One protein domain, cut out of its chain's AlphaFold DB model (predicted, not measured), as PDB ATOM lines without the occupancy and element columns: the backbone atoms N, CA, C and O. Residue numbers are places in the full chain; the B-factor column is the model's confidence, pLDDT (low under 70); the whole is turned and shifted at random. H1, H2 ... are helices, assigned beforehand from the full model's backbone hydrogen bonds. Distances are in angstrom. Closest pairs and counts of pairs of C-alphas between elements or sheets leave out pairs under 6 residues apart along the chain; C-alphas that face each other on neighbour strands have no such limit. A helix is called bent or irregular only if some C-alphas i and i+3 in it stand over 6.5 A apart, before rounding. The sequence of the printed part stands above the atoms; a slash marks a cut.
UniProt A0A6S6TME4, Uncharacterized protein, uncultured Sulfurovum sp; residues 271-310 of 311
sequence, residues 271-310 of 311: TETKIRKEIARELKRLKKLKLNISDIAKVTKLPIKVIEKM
ATOM      1  N   THR A 271      52.870  -8.190 122.473       78.88
ATOM      2  CA  THR A 271      54.152  -8.308 121.771       78.88
ATOM      3  C   THR A 271      55.236  -8.786 122.725       78.88
ATOM      4  O   THR A 271      55.876  -9.807 122.477       78.88
ATOM      5  N   GLU A 272      55.379  -8.115 123.866       83.31
ATOM      6  CA  GLU A 272      56.311  -8.529 124.908       83.31
ATOM      7  C   GLU A 272      55.958  -9.918 125.448       83.31
ATOM      8  O   GLU A 272      56.830 -10.771 125.598       83.31
ATOM      9  N   THR A 273      54.671 -10.195 125.665       84.44
ATOM     10  CA  THR A 273      54.216 -11.523 126.091       84.44
ATOM     11  C   THR A 273      54.611 -12.593 125.074       84.44
ATOM     12  O   THR A 273      55.062 -13.667 125.466       84.44
ATOM     13  N   LYS A 274      54.473 -12.332 123.770       86.19
ATOM     14  CA  LYS A 274      54.871 -13.266 122.710       86.19
ATOM     15  C   LYS A 274      56.380 -13.513 122.727       86.19
ATOM     16  O   LYS A 274      56.776 -14.675 122.713       86.19
ATOM     17  N   ILE A 275      57.185 -12.458 122.850       87.81
ATOM     18  CA  ILE A 275      58.649 -12.554 122.963       87.81
ATOM     19  C   ILE A 275      59.034 -13.381 124.196       87.81
ATOM     20  O   ILE A 275      59.801 -14.331 124.088       87.81
ATOM     21  N   ARG A 276      58.435 -13.104 125.361       90.44
ATOM     22  CA  ARG A 276      58.655 -13.883 126.591       90.44
ATOM     23  C   ARG A 276      58.305 -15.363 126.400       90.44
ATOM     24  O   ARG A 276      59.029 -16.226 126.889       90.44
ATOM     25  N   LYS A 277      57.230 -15.676 125.662       90.56
ATOM     26  CA  LYS A 277      56.854 -17.062 125.321       90.56
ATOM     27  C   LYS A 277      57.846 -17.715 124.357       90.56
ATOM     28  O   LYS A 277      58.094 -18.907 124.479       90.56
ATOM     29  N   GLU A 278      58.395 -16.977 123.397       90.88
ATOM     30  CA  GLU A 278      59.436 -17.480 122.488       90.88
ATOM     31  C   GLU A 278      60.734 -17.776 123.246       90.88
ATOM     32  O   GLU A 278      61.245 -18.889 123.147       90.88
ATOM     33  N   ILE A 279      61.180 -16.858 124.111       89.69
ATOM     34  CA  ILE A 279      62.322 -17.080 125.010       89.69
ATOM     35  C   ILE A 279      62.083 -18.316 125.891       89.69
ATOM     36  O   ILE A 279      62.968 -19.158 126.009       89.69
ATOM     37  N   ALA A 280      60.883 -18.479 126.465       90.19
ATOM     38  CA  ALA A 280      60.547 -19.656 127.270       90.19
ATOM     39  C   ALA A 280      60.694 -20.974 126.488       90.19
ATOM     40  O   ALA A 280      61.203 -21.957 127.026       90.19
ATOM     41  N   ARG A 281      60.269 -20.998 125.215       89.69
ATOM     42  CA  ARG A 281      60.399 -22.182 124.348       89.69
ATOM     43  C   ARG A 281      61.855 -22.496 124.028       89.69
ATOM     44  O   ARG A 281      62.234 -23.663 124.088       89.69
ATOM     45  N   GLU A 282      62.667 -21.485 123.734       89.25
ATOM     46  CA  GLU A 282      64.094 -21.686 123.470       89.25
ATOM     47  C   GLU A 282      64.848 -22.139 124.730       89.25
ATOM     48  O   GLU A 282      65.625 -23.092 124.670       89.25
ATOM     49  N   LEU A 283      64.543 -21.567 125.902       87.88
ATOM     50  CA  LEU A 283      65.097 -22.023 127.184       87.88
ATOM     51  C   LEU A 283      64.730 -23.484 127.492       87.88
ATOM     52  O   LEU A 283      65.601 -24.245 127.909       87.88
ATOM     53  N   LYS A 284      63.483 -23.907 127.224       83.00
ATOM     54  CA  LYS A 284      63.068 -25.324 127.321       83.00
ATOM     55  C   LYS A 284      63.904 -26.212 126.393       83.00
ATOM     56  O   LYS A 284      64.260 -27.336 126.745       83.00
ATOM     57  N   ARG A 285      64.195 -25.727 125.183       84.19
ATOM     58  CA  ARG A 285      64.912 -26.474 124.145       84.19
ATOM     59  C   ARG A 285      66.401 -26.638 124.464       84.19
ATOM     60  O   ARG A 285      66.996 -27.656 124.098       84.19
ATOM     61  N   LEU A 286      66.990 -25.690 125.195       81.44
ATOM     62  CA  LEU A 286      68.356 -25.747 125.714       81.44
ATOM     63  C   LEU A 286      68.475 -26.778 126.853       81.44
ATOM     64  O   LEU A 286      68.657 -26.445 128.022       81.44
ATOM     65  N   LYS A 287      68.456 -28.072 126.496       64.44
ATOM     66  CA  LYS A 287      68.613 -29.213 127.424       64.44
ATOM     67  C   LYS A 287      69.872 -29.146 128.308       64.44
ATOM     68  O   LYS A 287      69.930 -29.827 129.327       64.44
ATOM     69  N   LYS A 288      70.873 -28.335 127.938       62.81
ATOM     70  CA  LYS A 288      72.142 -28.181 128.670       62.81
ATOM     71  C   LYS A 288      72.000 -27.561 130.065       62.81
ATOM     72  O   LYS A 288      72.867 -27.809 130.891       62.81
ATOM     73  N   LEU A 289      70.950 -26.781 130.344       64.19
ATOM     74  CA  LEU A 289      70.865 -25.992 131.584       64.19
ATOM     75  C   LEU A 289      70.016 -26.626 132.704       64.19
ATOM     76  O   LEU A 289      69.931 -26.036 133.774       64.19
ATOM     77  N   LYS A 290      69.390 -27.801 132.492       73.38
ATOM     78  CA  LYS A 290      68.445 -28.438 133.449       73.38
ATOM     79  C   LYS A 290      67.441 -27.442 134.078       73.38
ATOM     80  O   LYS A 290      67.069 -27.590 135.239       73.38
ATOM     81  N   LEU A 291      67.004 -26.435 133.319       79.62
ATOM     82  CA  LEU A 291      66.071 -25.419 133.812       79.62
ATOM     83  C   LEU A 291      64.710 -26.061 134.080       79.62
ATOM     84  O   LEU A 291      64.132 -26.693 133.192       79.62
ATOM     85  N   ASN A 292      64.203 -25.896 135.299       87.06
ATOM     86  CA  ASN A 292      62.861 -26.345 135.646       87.06
ATOM     87  C   ASN A 292      61.813 -25.270 135.282       87.06
ATOM     88  O   ASN A 292      62.137 -24.139 134.910       87.06
ATOM     89  N   ILE A 293      60.527 -25.622 135.388       87.75
ATOM     90  CA  ILE A 293      59.402 -24.726 135.061       87.75
ATOM     91  C   ILE A 293      59.462 -23.415 135.863       87.75
ATOM     92  O   ILE A 293      59.165 -22.349 135.319       87.75
ATOM     93  N   SER A 294      59.866 -23.483 137.135       90.25
ATOM     94  CA  SER A 294      59.982 -22.320 138.021       90.25
ATOM     95  C   SER A 294      61.080 -21.363 137.552       90.25
ATOM     96  O   SER A 294      60.853 -20.155 137.463       90.25
ATOM     97  N   ASP A 295      62.238 -21.897 137.152       90.00
ATOM     98  CA  ASP A 295      63.361 -21.107 136.644       90.00
ATOM     99  C   ASP A 295      62.976 -20.370 135.355       90.00
ATOM    100  O   ASP A 295      63.196 -19.162 135.224       90.00
ATOM    101  N   ILE A 296      62.322 -21.072 134.422       88.62
ATOM    102  CA  ILE A 296      61.853 -20.487 133.159       88.62
ATOM    103  C   ILE A 296      60.798 -19.405 133.425       88.62
ATOM    104  O   ILE A 296      60.866 -18.323 132.833       88.62
ATOM    105  N   ALA A 297      59.843 -19.652 134.326       90.94
ATOM    106  CA  ALA A 297      58.823 -18.675 134.707       90.94
ATOM    107  C   ALA A 297      59.446 -17.408 135.314       90.94
ATOM    108  O   ALA A 297      59.062 -16.294 134.949       90.94
ATOM    109  N   LYS A 298      60.456 -17.566 136.179       90.69
ATOM    110  CA  LYS A 298      61.171 -16.455 136.815       90.69
ATOM    111  C   LYS A 298      61.928 -15.599 135.797       90.69
ATOM    112  O   LYS A 298      61.777 -14.379 135.807       90.69
ATOM    113  N   VAL A 299      62.694 -16.222 134.898       89.50
ATOM    114  CA  VAL A 299      63.486 -15.510 133.874       89.50
ATOM    115  C   VAL A 299      62.584 -14.783 132.877       89.50
ATOM    116  O   VAL A 299      62.820 -13.623 132.546       89.50
ATOM    117  N   THR A 300      61.518 -15.442 132.423       89.00
ATOM    118  CA  THR A 300      60.610 -14.877 131.411       89.00
ATOM    119  C   THR A 300      59.519 -13.988 132.000       89.00
ATOM    120  O   THR A 300      58.780 -13.350 131.248       89.00
ATOM    121  N   LYS A 301      59.404 -13.928 133.335       89.25
ATOM    122  CA  LYS A 301      58.328 -13.236 134.060       89.25
ATOM    123  C   LYS A 301      56.936 -13.642 133.554       89.25
ATOM    124  O   LYS A 301      56.032 -12.807 133.457       89.25
ATOM    125  N   LEU A 302      56.776 -14.906 133.162       89.00
ATOM    126  CA  LEU A 302      55.495 -15.488 132.766       89.00
ATOM    127  C   LEU A 302      54.894 -16.264 133.945       89.00
ATOM    128  O   LEU A 302      55.638 -16.866 134.717       89.00
ATOM    129  N   PRO A 303      53.557 -16.310 134.085       89.12
ATOM    130  CA  PRO A 303      52.926 -17.154 135.094       89.12
ATOM    131  C   PRO A 303      53.301 -18.627 134.898       89.12
ATOM    132  O   PRO A 303      53.290 -19.116 133.768       89.12
ATOM    133  N   ILE A 304      53.537 -19.356 135.992       89.62
ATOM    134  CA  ILE A 304      53.893 -20.787 135.970       89.62
ATOM    135  C   ILE A 304      52.907 -21.596 135.115       89.62
ATOM    136  O   ILE A 304      53.328 -22.300 134.204       89.62
ATOM    137  N   LYS A 305      51.596 -21.376 135.289       90.31
ATOM    138  CA  LYS A 305      50.532 -22.023 134.494       90.31
ATOM    139  C   LYS A 305      50.673 -21.834 132.980       90.31
ATOM    140  O   LYS A 305      50.193 -22.652 132.200       90.31
ATOM    141  N   VAL A 306      51.260 -20.719 132.541       86.75
ATOM    142  CA  VAL A 306      51.507 -20.460 131.117       86.75
ATOM    143  C   VAL A 306      52.674 -21.307 130.621       86.75
ATOM    144  O   VAL A 306      52.586 -21.822 129.512       86.75
ATOM    145  N   ILE A 307      53.721 -21.474 131.432       87.31
ATOM    146  CA  ILE A 307      54.871 -22.329 131.119       87.31
ATOM    147  C   ILE A 307      54.476 -23.809 131.161       87.31
ATOM    148  O   ILE A 307      54.807 -24.534 130.231       87.31
ATOM    149  N   GLU A 308      53.701 -24.246 132.158       86.50
ATOM    150  CA  GLU A 308      53.186 -25.624 132.271       86.50
ATOM    151  C   GLU A 308      52.418 -26.061 131.020       86.50
ATOM    152  O   GLU A 308      52.632 -27.151 130.512       86.50
ATOM    153  N   LYS A 309      51.577 -25.184 130.457       86.81
ATOM    154  CA  LYS A 309      50.854 -25.458 129.203       86.81
ATOM    155  C   LYS A 309      51.755 -25.588 127.970       86.81
ATOM    156  O   LYS A 309      51.271 -25.987 126.916       86.81
ATOM    157  N   MET A 310      53.018 -25.168 128.055       81.00
ATOM    158  CA  MET A 310      54.008 -25.337 126.986       81.00
ATOM    159  C   MET A 310      54.835 -26.610 127.153       81.00
ATOM    160  O   MET A 310      55.662 -26.892 126.276       81.00
TER     161      MET A 310
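AT A GLANCE: This is residues 271 to 310 of the 311 residues of an uncharacterized protein of uncultured Sulfurovum sp (UniProt A0A6S6TME4). A lopsided helical hairpin: one long helix, H1, makes most of the length, a loop sticks out past its end at residues 285 to 290, and the shorter helix H2 folds back and crosses H1 at a slant. A very short helix, H3, packs on H2, and the centres of the three helices make a triangle, with H2 and H3 on one side of H1. The printed part has 40 residues with three named helices, in the order H1, H2, H3 along the chain, and no named strand. The class is all helix, with 28 of the 40 printed residues in the named helices. The whole is compact by its radius of gyration of the C-alphas, 9.1 A, yet its outline is elongated, with spans of 28 by 16 by 16 A along the three main axes.

HOW THE PARTS SIT: The printed part starts with H1, residues 271 to 285, the longest helix by residues. After a short link of 7 residues comes H2, residues 293 to 300, which touches H1 with 8 pairs of C-alphas within 8 A. The closest C-alphas of the two are those of Arg 276 and Thr 300, 5.3 A apart. The lines of H1 and H2 stand at a steep tilt of 43 degrees, and the two run opposite ways. H1 and H2 form a helical hairpin, with their centres 10.5 A apart. A tight link of 3 residues leads from H2 to H3, residues 304 to 308. H2 and H3 touch, with 7 pairs of C-alphas within 8 A. Their closest C-alphas are those of Ala 297 and Ile 304, 5.5 A apart, and their centres are 9.0 A apart. H1 and H3 are close but not clearly touching, with 1 pair of C-alphas within 8 A. That pair is Ala 280 and Ile 307, whose C-alphas are 7.4 A apart, while the centres of H1 and H3 are 11.8 A apart. In the backbones of H1, H2 and H3, every O i to N i+4 pair is within hydrogen-bond range.

IN THESE COORDINATES: H1 begins at C-alpha 271, printed at (54.152, -8.308, 121.771), and ends at C-alpha 285, at (64.912, -26.474, 124.145). From first to last C-alpha its 15 residues, Thr 271 to Arg 285, cover 21.2 A. H2, Ile 293 to Thr 300, has 8 residues and measures 10.6 A from first to last C-alpha. It begins at C-alpha 293, at (59.402, -24.726, 135.061). H3, Ile 304 to Glu 308, has 5 residues and measures 6.1 A from first to last C-alpha. It ends at C-alpha 308, at (53.186, -25.624, 132.271). None of the three helices is bent or irregular.

THE WHOLE: The two C-alphas farthest apart are those of Thr 271 and Lys 288, at 27.7 A. The C-alphas of the first and last printed residues, Thr 271 and Met 310, are 17.8 A apart. The printed part runs from residue 271 to residue 310 without a cut, in a full chain of 311 residues. No link is long: the link from H1 to H2 is short and the link from H2 to H3 is tight. Residues 285 to 290, of which 285 belongs to H1, stand free: no C-alpha 8 or more residues away along the chain comes within 10 A of theirs. The mean pLDDT of the printed part is 85.3, with means of 87 for H1, 90 for H2 and 88 for H3. Residues 287 to 289, in the link from H1 to H2, are under 70, where the model's confidence is low.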